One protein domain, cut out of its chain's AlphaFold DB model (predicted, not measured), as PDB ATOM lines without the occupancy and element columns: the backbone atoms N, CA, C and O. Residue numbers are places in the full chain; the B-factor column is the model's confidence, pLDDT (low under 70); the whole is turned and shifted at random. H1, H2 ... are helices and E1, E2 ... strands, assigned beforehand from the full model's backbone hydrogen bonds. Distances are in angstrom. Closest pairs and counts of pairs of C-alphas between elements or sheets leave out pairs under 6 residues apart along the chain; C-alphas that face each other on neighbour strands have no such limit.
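AT A GLANCE: This is residues 46 to 118 of the 136 residues of an uncharacterized protein of Echinostoma caproni (UniProt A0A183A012). A two-stranded antiparallel ribbon, E1 and E2, has two helices, H1 and H2, running lengthwise on one side of it, with a gap between the two helices. Residues 111 to 118, which hold the small helix H3, stick out on the side away from H2. The printed part has 73 residues with three named helices and two named strands, in the order E1, H1, H2, E2, H3; the sheet's order is E1 - E2, and the class is mixed, helices and strands. The whole is compact, with a radius of gyration of the C-alphas of 12.8 A and spans of 32 by 30 by 17 A.

IN THESE COORDINATES: E1, residues 49 to 55, begins with C-alpha 49 at (139.401, 165.668, 127.772) and is 19.9 A long from first to last C-alpha. H1, residues 58 to 74, is the longest helix at 24.3 A, and its C-alpha 58 is at (125.375, 164.910, 145.993). H2, residues 86 to 96, is 15.8 A long. E2, residues 102 to 108, is 19.9 A long. H3, residues 111 to 115, is 6.5 A long and ends with C-alpha 115 at (134.203, 181.089, 132.002).

HOW THE PARTS SIT: E1 and E2 are antiparallel neighbours, with 157 degrees between their N-to-C directions. The C-alphas of Ile 49 and Lys 108 face each other at 5.0 A, and those of Cys 55 and Val 102 at 4.7 A. N 52 and O 105 are within hydrogen-bond range at 2.8 A, as are N 103 and O 54 at 2.8 A. The closest C-alphas of E1 and H1 are those of Cys 55 and Leu 61, 6.1 A apart. Between H1 and E2 the closest C-alphas are those of Leu 61 and Val 102, at 7.2 A. The closest C-alphas of H2 and E2 are those of Tyr 95 and Leu 104, at 8.0 A. H1 and H2 are only just apart, with their closest C-alphas at 8.4 A. H3 is apart from E1, H1 and H2. In H1, H2 and H3 every O i to N i+4 pair is within hydrogen-bond range.

THE WHOLE: The two C-alphas farthest apart are those of Ile 85 and Tyr 118, at 34.1 A. Without residues 111 to 118, which stand free, the body spans 32 by 26 by 17 A. The link from H1 to H2, with 11 residues, is long; the links from E1 to H1, H2 to E2 and E2 to H3 are tight. The printed part has no cut. The mean pLDDT of the printed part is 89.8, and no printed residue is under 70.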
ATOM      1  N   TYR A  46     145.297 162.837 122.553       79.25
ATOM      2  CA  TYR A  46     144.229 163.796 122.814       79.25
ATOM      3  C   TYR A  46     144.745 164.846 123.794       79.25
ATOM      4  O   TYR A  46     145.377 164.495 124.789       79.25
ATOM      5  N   THR A  47     144.535 166.116 123.452       72.06
ATOM      6  CA  THR A  47     145.227 167.250 124.075       72.06
ATOM      7  C   THR A  47     144.582 167.766 125.347       72.06
ATOM      8  O   THR A  47     145.258 168.507 126.026       72.06
ATOM      9  N   GLU A  48     143.334 167.393 125.645       82.56
ATOM     10  CA  GLU A  48     142.624 167.623 126.913       82.56
ATOM     11  C   GLU A  48     141.206 167.037 126.768       82.56
ATOM     12  O   GLU A  48     140.550 167.232 125.739       82.56
ATOM     13  N   ILE A  49     140.742 166.271 127.759       86.25
ATOM     14  CA  ILE A  49     139.401 165.668 127.772       86.25
ATOM     15  C   ILE A  49     138.706 166.067 129.067       86.25
ATOM     16  O   ILE A  49     139.263 165.897 130.152       86.25
ATOM     17  N   GLN A  50     137.470 166.539 128.949       88.00
ATOM     18  CA  GLN A  50     136.629 166.895 130.080       88.00
ATOM     19  C   GLN A  50     135.626 165.773 130.369       88.00
ATOM     20  O   GLN A  50     134.964 165.260 129.461       88.00
ATOM     21  N   PHE A  51     135.521 165.397 131.646       90.38
ATOM     22  CA  PHE A  51     134.528 164.453 132.151       90.38
ATOM     23  C   PHE A  51     133.518 165.205 133.008       90.38
ATOM     24  O   PHE A  51     133.850 165.700 134.084       90.38
ATOM     25  N   ASP A  52     132.284 165.241 132.538       91.62
ATOM     26  CA  ASP A  52     131.176 165.911 133.194       91.62
ATOM     27  C   ASP A  52     130.276 164.866 133.840       91.62
ATOM     28  O   ASP A  52     129.779 163.951 133.182       91.62
ATOM     29  N   LEU A  53     130.075 165.000 135.147       93.94
ATOM     30  CA  LEU A  53     129.235 164.107 135.931       93.94
ATOM     31  C   LEU A  53     128.012 164.867 136.415       93.94
ATOM     32  O   LEU A  53     128.137 165.928 137.029       93.94
ATOM     33  N   LYS A  54     126.835 164.301 136.172       93.69
ATOM     34  CA  LYS A  54     125.561 164.833 136.648       93.69
ATOM     35  C   LYS A  54     124.878 163.783 137.507       93.69
ATOM     36  O   LYS A  54     124.868 162.605 137.173       93.69
ATOM     37  N   CYS A  55     124.335 164.211 138.636       94.88
ATOM     38  CA  CYS A  55     123.576 163.358 139.538       94.88
ATOM     39  C   CYS A  55     122.595 164.213 140.334       94.88
ATOM     40  O   CYS A  55     122.857 165.393 140.576       94.88
ATOM     41  N   PHE A  56     121.492 163.606 140.761       94.31
ATOM     42  CA  PHE A  56     120.543 164.236 141.675       94.31
ATOM     43  C   PHE A  56     121.024 164.208 143.131       94.31
ATOM     44  O   PHE A  56     120.764 165.155 143.868       94.31
ATOM     45  N   ASP A  57     121.729 163.148 143.541       96.50
ATOM     46  CA  ASP A  57     122.256 163.007 144.897       96.50
ATOM     47  C   ASP A  57     123.737 163.408 144.957       96.50
ATOM     48  O   ASP A  57     124.607 162.832 144.297       96.50
ATOM     49  N   PHE A  58     124.027 164.402 145.795       95.31
ATOM     50  CA  PHE A  58     125.375 164.910 145.993       95.31
ATOM     51  C   PHE A  58     126.304 163.885 146.659       95.31
ATOM     52  O   PHE A  58     127.483 163.823 146.311       95.31
ATOM     53  N   ALA A  59     125.800 163.055 147.579       95.44
ATOM     54  CA  ALA A  59     126.645 162.114 148.316       95.44
ATOM     55  C   ALA A  59     127.240 161.041 147.389       95.44
ATOM     56  O   ALA A  59     128.436 160.738 147.451       95.44
ATOM     57  N   ILE A  60     126.412 160.516 146.479       96.19
ATOM     58  CA  ILE A  60     126.826 159.548 145.456       96.19
ATOM     59  C   ILE A  60     127.827 160.197 144.495       96.19
ATOM     60  O   ILE A  60     128.874 159.613 144.196       96.19
ATOM     61  N   LEU A  61     127.541 161.425 144.054       95.75
ATOM     62  CA  LEU A  61     128.404 162.175 143.147       95.75
ATOM     63  C   LEU A  61     129.799 162.407 143.746       95.75
ATOM     64  O   LEU A  61     130.805 162.112 143.100       95.75
ATOM     65  N   GLU A  62     129.879 162.884 144.989       95.31
ATOM     66  CA  GLU A  62     131.151 163.146 145.669       95.31
ATOM     67  C   GLU A  62     131.971 161.859 145.845       95.31
ATOM     68  O   GLU A  62     133.183 161.828 145.583       95.31
ATOM     69  N   GLN A  63     131.311 160.767 146.241       95.81
ATOM     70  CA  GLN A  63     131.957 159.466 146.376       95.81
ATOM     71  C   GLN A  63     132.523 158.976 145.038       95.81
ATOM     72  O   GLN A  63     133.662 158.492 144.995       95.81
ATOM     73  N   TYR A  64     131.767 159.126 143.949       96.00
ATOM     74  CA  TYR A  64     132.200 158.700 142.624       96.00
ATOM     75  C   TYR A  64     133.353 159.557 142.085       96.00
ATOM     76  O   TYR A  64     134.367 159.019 141.639       96.00
ATOM     77  N   VAL A  65     133.293 160.883 142.238       94.88
ATOM     78  CA  VAL A  65     134.403 161.792 141.888       94.88
ATOM     79  C   VAL A  65     135.681 161.411 142.646       94.88
ATOM     80  O   VAL A  65     136.776 161.360 142.073       94.88
ATOM     81  N   LYS A  66     135.564 161.072 143.934       95.50
ATOM     82  CA  LYS A  66     136.694 160.603 144.749       95.50
ATOM     83  C   LYS A  66     137.256 159.269 144.253       95.50
ATOM     84  O   LYS A  66     138.476 159.078 144.295       95.50
ATOM     85  N   TYR A  67     136.401 158.350 143.806       94.81
ATOM     86  CA  TYR A  67     136.814 157.095 143.175       94.81
ATOM     87  C   TYR A  67     137.590 157.356 141.879       94.81
ATOM     88  O   TYR A  67     138.714 156.868 141.752       94.81
ATOM     89  N   LEU A  68     137.061 158.192 140.982       94.06
ATOM     90  CA  LEU A  68     137.708 158.537 139.714       94.06
ATOM     91  C   LEU A  68     139.088 159.150 139.924       94.06
ATOM     92  O   LEU A  68     140.059 158.709 139.312       94.06
ATOM     93  N   ARG A  69     139.214 160.106 140.853       91.81
ATOM     94  CA  ARG A  69     140.513 160.719 141.156       91.81
ATOM     95  C   ARG A  69     141.542 159.665 141.562       91.81
ATOM     96  O   ARG A  69     142.656 159.661 141.050       91.81
ATOM     97  N   LYS A  70     141.156 158.728 142.434       94.06
ATOM     98  CA  LYS A  70     142.020 157.609 142.845       94.06
ATOM     99  C   LYS A  70     142.330 156.658 141.689       94.06
ATOM    100  O   LYS A  70     143.443 156.143 141.635       94.06
ATOM    101  N   PHE A  71     141.369 156.401 140.807       93.50
ATOM    102  CA  PHE A  71     141.535 155.537 139.641       93.50
ATOM    103  C   PHE A  71     142.606 156.090 138.691       93.50
ATOM    104  O   PHE A  71     143.581 155.394 138.411       93.50
ATOM    105  N   PHE A  72     142.505 157.364 138.304       91.50
ATOM    106  CA  PHE A  72     143.503 158.013 137.447       91.50
ATOM    107  C   PHE A  72     144.887 158.092 138.107       91.50
ATOM    108  O   PHE A  72     145.884 157.763 137.465       91.50
ATOM    109  N   THR A  73     144.960 158.418 139.408       92.25
ATOM    110  CA  THR A  73     146.237 158.412 140.148       92.25
ATOM    111  C   THR A  73     146.885 157.027 140.167       92.25
ATOM    112  O   THR A  73     148.091 156.917 139.994       92.25
ATOM    113  N   LYS A  74     146.107 155.952 140.350       93.25
ATOM    114  CA  LYS A  74     146.643 154.579 140.367       93.25
ATOM    115  C   LYS A  74     147.163 154.121 139.008       93.25
ATOM    116  O   LYS A  74     148.099 153.329 138.962       93.25
ATOM    117  N   LEU A  75     146.556 154.593 137.923       89.31
ATOM    118  CA  LEU A  75     146.969 154.257 136.562       89.31
ATOM    119  C   LEU A  75     148.117 155.137 136.043       89.31
ATOM    120  O   LEU A  75     148.588 154.898 134.933       89.31
ATOM    121  N   ASN A  76     148.584 156.120 136.827       89.06
ATOM    122  CA  ASN A  76     149.568 157.125 136.407       89.06
ATOM    123  C   ASN A  76     149.174 157.806 135.083       89.06
ATOM    124  O   ASN A  76     150.013 158.036 134.212       89.06
ATOM    125  N   LEU A  77     147.877 158.077 134.915       85.56
ATOM    126  CA  LEU A  77     147.332 158.725 133.730       85.56
ATOM    127  C   LEU A  77     147.024 160.187 134.036       85.56
ATOM    128  O   LEU A  77     146.290 160.492 134.975       85.56
ATOM    129  N   GLU A  78     147.557 161.077 133.206       80.06
ATOM    130  CA  GLU A  78     147.222 162.498 133.218       80.06
ATOM    131  C   GLU A  78     146.037 162.752 132.283       80.06
ATOM    132  O   GLU A  78     146.046 162.333 131.123       80.06
ATOM    133  N   VAL A  79     145.017 163.454 132.784       74.62
ATOM    134  CA  VAL A  79     143.796 163.785 132.025       74.62
ATOM    135  C   VAL A  79     144.096 164.717 130.841       74.62
ATOM    136  O   VAL A  79     143.417 164.662 129.820       74.62
ATOM    137  N   GLU A  80     145.168 165.506 130.935       79.44
ATOM    138  CA  GLU A  80     145.623 166.426 129.885       79.44
ATOM    139  C   GLU A  80     146.216 165.697 128.665       79.44
ATOM    140  O   GLU A  80     146.147 166.192 127.547       79.44
ATOM    141  N   LYS A  81     146.818 164.510 128.842       81.81
ATOM    142  CA  LYS A  81     147.590 163.834 127.780       81.81
ATOM    143  C   LYS A  81     147.264 162.351 127.694       81.81
ATOM    144  O   LYS A  81     148.073 161.479 128.017       81.81
ATOM    145  N   LEU A  82     146.078 162.052 127.176       84.94
ATOM    146  CA  LEU A  82     145.628 160.682 126.946       84.94
ATOM    147  C   LEU A  82     146.011 160.193 125.547       84.94
ATOM    148  O   LEU A  82     145.641 160.771 124.524       84.94
ATOM    149  N   LYS A  83     146.737 159.070 125.482       86.69
ATOM    150  CA  LYS A  83     146.961 158.368 124.209       86.69
ATOM    151  C   LYS A  83     145.655 157.734 123.749       86.69
ATOM    152  O   LYS A  83     144.934 157.151 124.560       86.69
ATOM    153  N   ALA A  84     145.421 157.732 122.441       85.69
ATOM    154  CA  ALA A  84     144.184 157.197 121.878       85.69
ATOM    155  C   ALA A  84     143.901 155.723 122.215       85.69
ATOM    156  O   ALA A  84     142.748 155.316 122.238       85.69
ATOM    157  N   ILE A  85     144.934 154.937 122.528       87.81
ATOM    158  CA  ILE A  85     144.803 153.518 122.890       87.81
ATOM    159  C   ILE A  85     144.185 153.340 124.287       87.81
ATOM    160  O   ILE A  85     143.451 152.386 124.518       87.81
ATOM    161  N   HIS A  86     144.472 154.246 125.227       88.56
ATOM    162  CA  HIS A  86     144.010 154.113 126.612       88.56
ATOM    163  C   HIS A  86     142.561 154.568 126.792       88.56
ATOM    164  O   HIS A  86     141.849 154.011 127.621       88.56
ATOM    165  N   LEU A  87     142.119 155.550 126.002       88.75
ATOM    166  CA  LEU A  87     140.789 156.142 126.109       88.75
ATOM    167  C   LEU A  87     139.627 155.129 126.024       88.75
ATOM    168  O   LEU A  87     138.805 155.152 126.936       88.75
ATOM    169  N   PRO A  88     139.539 154.227 125.019       90.69
ATOM    170  CA  PRO A  88     138.424 153.279 124.936       90.69
ATOM    171  C   PRO A  88     138.385 152.331 126.139       90.69
ATOM    172  O   PRO A  88     137.333 152.132 126.730       90.69
ATOM    173  N   VAL A  89     139.548 151.833 126.573       91.38
ATOM    174  CA  VAL A  89     139.652 150.923 127.724       91.38
ATOM    175  C   VAL A  89     139.185 151.602 129.010       91.38
ATOM    176  O   VAL A  89     138.481 151.000 129.813       91.38
ATOM    177  N   ILE A  90     139.570 152.863 129.215       91.69
ATOM    178  CA  ILE A  90     139.132 153.641 130.377       91.69
ATOM    179  C   ILE A  90     137.624 153.845 130.320       91.69
ATOM    180  O   ILE A  90     136.956 153.617 131.320       91.69
ATOM    181  N   MET A  91     137.083 154.221 129.162       91.44
ATOM    182  CA  MET A  91     135.648 154.444 128.991       91.44
ATOM    183  C   MET A  91     134.823 153.208 129.303       91.44
ATOM    184  O   MET A  91     133.864 153.320 130.060       91.44
ATOM    185  N   ASP A  92     135.232 152.038 128.823       93.81
ATOM    186  CA  ASP A  92     134.543 150.788 129.133       93.81
ATOM    187  C   ASP A  92     134.513 150.529 130.645       93.81
ATOM    188  O   ASP A  92     133.462 150.225 131.212       93.81
ATOM    189  N   VAL A  93     135.648 150.723 131.322       93.75
ATOM    190  CA  VAL A  93     135.744 150.563 132.779       93.75
ATOM    191  C   VAL A  93     134.889 151.600 133.511       93.75
ATOM    192  O   VAL A  93     134.243 151.266 134.503       93.75
ATOM    193  N   LEU A  94     134.856 152.848 133.051       93.31
ATOM    194  CA  LEU A  94     134.070 153.906 133.683       93.31
ATOM    195  C   LEU A  94     132.565 153.673 133.530       93.31
ATOM    196  O   LEU A  94     131.836 153.798 134.510       93.31
ATOM    197  N   TYR A  95     132.104 153.289 132.338       92.75
ATOM    198  CA  TYR A  95     130.689 153.001 132.101       92.75
ATOM    199  C   TYR A  95     130.213 151.757 132.857       92.75
ATOM    200  O   TYR A  95     129.087 151.741 133.345       92.75
ATOM    201  N   GLN A  96     131.064 150.740 133.016       93.88
ATOM    202  CA  GLN A  96     130.732 149.546 133.802       93.88
ATOM    203  C   GLN A  96     130.639 149.815 135.310       93.88
ATOM    204  O   GLN A  96     129.922 149.107 136.010       93.88
ATOM    205  N   ASN A  97     131.363 150.817 135.816       94.44
ATOM    206  CA  ASN A  97     131.400 151.160 137.239       94.44
ATOM    207  C   ASN A  97     130.516 152.369 137.595       94.44
ATOM    208  O   ASN A  97     130.667 152.930 138.685       94.44
ATOM    209  N   LEU A  98     129.621 152.794 136.698       94.69
ATOM    210  CA  LEU A  98     128.776 153.962 136.918       94.69
ATOM    211  C   LEU A  98     127.679 153.636 137.953       94.69
ATOM    212  O   LEU A  98     126.940 152.667 137.767       94.69
ATOM    213  N   PRO A  99     127.565 154.397 139.056       93.38
ATOM    214  CA  PRO A  99     126.537 154.159 140.064       93.38
ATOM    215  C   PRO A  99     125.150 154.596 139.569       93.38
ATOM    216  O   PRO A  99     125.014 155.366 138.616       93.38
ATOM    217  N   GLU A 100     124.106 154.110 140.238       90.19
ATOM    218  CA  GLU A 100     122.719 154.412 139.883       90.19
ATOM    219  C   GLU A 100     122.435 155.921 139.930       90.19
ATOM    220  O   GLU A 100     122.809 156.616 140.875       90.19
ATOM    221  N   GLY A 101     121.769 156.435 138.893       90.06
ATOM    222  CA  GLY A 101     121.375 157.845 138.818       90.06
ATOM    223  C   GLY A 101     122.516 158.830 138.535       90.06
ATOM    224  O   GLY A 101     122.305 160.037 138.670       90.06
ATOM    225  N   VAL A 102     123.706 158.350 138.153       95.12
ATOM    226  CA  VAL A 102     124.802 159.195 137.658       95.12
ATOM    227  C   VAL A 102     124.862 159.142 136.135       95.12
ATOM    228  O   VAL A 102     124.909 158.073 135.535       95.12
ATOM    229  N   GLU A 103     124.917 160.314 135.512       93.81
ATOM    230  CA  GLU A 103     125.149 160.487 134.081       93.81
ATOM    231  C   GLU A 103     126.577 160.999 133.857       93.81
ATOM    232  O   GLU A 103     127.002 161.975 134.478       93.81
ATOM    233  N   LEU A 104     127.321 160.341 132.964       93.56
ATOM    234  CA  LEU A 104     128.678 160.722 132.572       93.56
ATOM    235  C   LEU A 104     128.689 161.196 131.114       93.56
ATOM    236  O   LEU A 104     128.394 160.420 130.202       93.56
ATOM    237  N   THR A 105     129.097 162.444 130.895       91.75
ATOM    238  CA  THR A 105     129.314 163.042 129.573       91.75
ATOM    239  C   THR A 105     130.784 163.378 129.360       91.75
ATOM    240  O   THR A 105     131.502 163.736 130.290       91.75
ATOM    241  N   VAL A 106     131.257 163.214 128.126       90.62
ATOM    242  CA  VAL A 106     132.685 163.257 127.790       90.62
ATOM    243  C   VAL A 106     132.850 164.192 126.609       90.62
ATOM    244  O   VAL A 106     132.261 163.960 125.552       90.62
ATOM    245  N   GLY A 107     133.627 165.252 126.796       87.69
ATOM    246  CA  GLY A 107     133.778 166.330 125.826       87.69
ATOM    247  C   GLY A 107     135.226 166.767 125.662       87.69
ATOM    248  O   GLY A 107     136.134 166.292 126.347       87.69
ATOM    249  N   LYS A 108     135.440 167.684 124.720       86.94
ATOM    250  CA  LYS A 108     136.683 168.453 124.665       86.94
ATOM    251  C   LYS A 108     136.605 169.549 125.723       86.94
ATOM    252  O   LYS A 108     135.515 170.048 125.986       86.94
ATOM    253  N   THR A 109     137.743 169.898 126.309       86.38
ATOM    254  CA  THR A 109     137.826 171.053 127.203       86.38
ATOM    255  C   THR A 109     137.623 172.322 126.382       86.38
ATOM    256  O   THR A 109     138.426 172.624 125.497       86.38
ATOM    257  N   ASP A 110     136.539 173.039 126.665       86.12
ATOM    258  CA  ASP A 110     136.209 174.307 126.022       86.12
ATOM    259  C   ASP A 110     136.405 175.453 127.033       86.12
ATOM    260  O   ASP A 110     135.748 175.456 128.076       86.12
ATOM    261  N   PRO A 111     137.228 176.481 126.735       84.12
ATOM    262  CA  PRO A 111     137.504 177.566 127.686       84.12
ATOM    263  C   PRO A 111     136.256 178.400 128.018       84.12
ATOM    264  O   PRO A 111     136.130 178.933 129.115       84.12
ATOM    265  N   ASN A 112     135.283 178.462 127.105       83.50
ATOM    266  CA  ASN A 112     134.010 179.147 127.344       83.50
ATOM    267  C   ASN A 112     133.187 178.472 128.456       83.50
ATOM    268  O   ASN A 112     132.444 179.144 129.172       83.50
ATOM    269  N   ALA A 113     133.288 177.145 128.598       81.25
ATOM    270  CA  ALA A 113     132.611 176.424 129.673       81.25
ATOM    271  C   ALA A 113     133.255 176.736 131.035       81.25
ATOM    272  O   ALA A 113     132.547 176.846 132.037       81.25
ATOM    273  N   ASP A 114     134.572 176.954 131.059       82.25
ATOM    274  CA  ASP A 114     135.289 177.388 132.258       82.25
ATOM    275  C   ASP A 114     134.885 178.806 132.680       82.25
ATOM    276  O   ASP A 114     134.697 179.058 133.870       82.25
ATOM    277  N   GLU A 115     134.676 179.723 131.727       86.06
ATOM    278  CA  GLU A 115     134.203 181.089 132.002       86.06
ATOM    279  C   GLU A 115     132.859 181.105 132.746       86.06
ATOM    280  O   GLU A 115     132.687 181.863 133.702       86.06
ATOM    281  N   ALA A 116     131.936 180.209 132.381       85.19
ATOM    282  CA  ALA A 116     130.628 180.083 133.026       85.19
ATOM    283  C   ALA A 116     130.696 179.617 134.494       85.19
ATOM    284  O   ALA A 116     129.730 179.784 135.239       85.19
ATOM    285  N   ARG A 117     131.823 179.035 134.929       87.31
ATOM    286  CA  ARG A 117     132.049 178.648 136.329       87.31
ATOM    287  C   ARG A 117     132.383 179.844 137.219       87.31
ATOM    288  O   ARG A 117     132.187 179.769 138.435       87.31
ATOM    289  N   TYR A 118     132.926 180.918 136.649       90.06
ATOM    290  CA  TYR A 118     133.300 182.102 137.412       90.06
ATOM    291  C   TYR A 118     132.086 182.971 137.732       90.06
ATOM    292  O   TYR A 118     131.070 182.970 137.039       90.06
TER     293      TYR A 118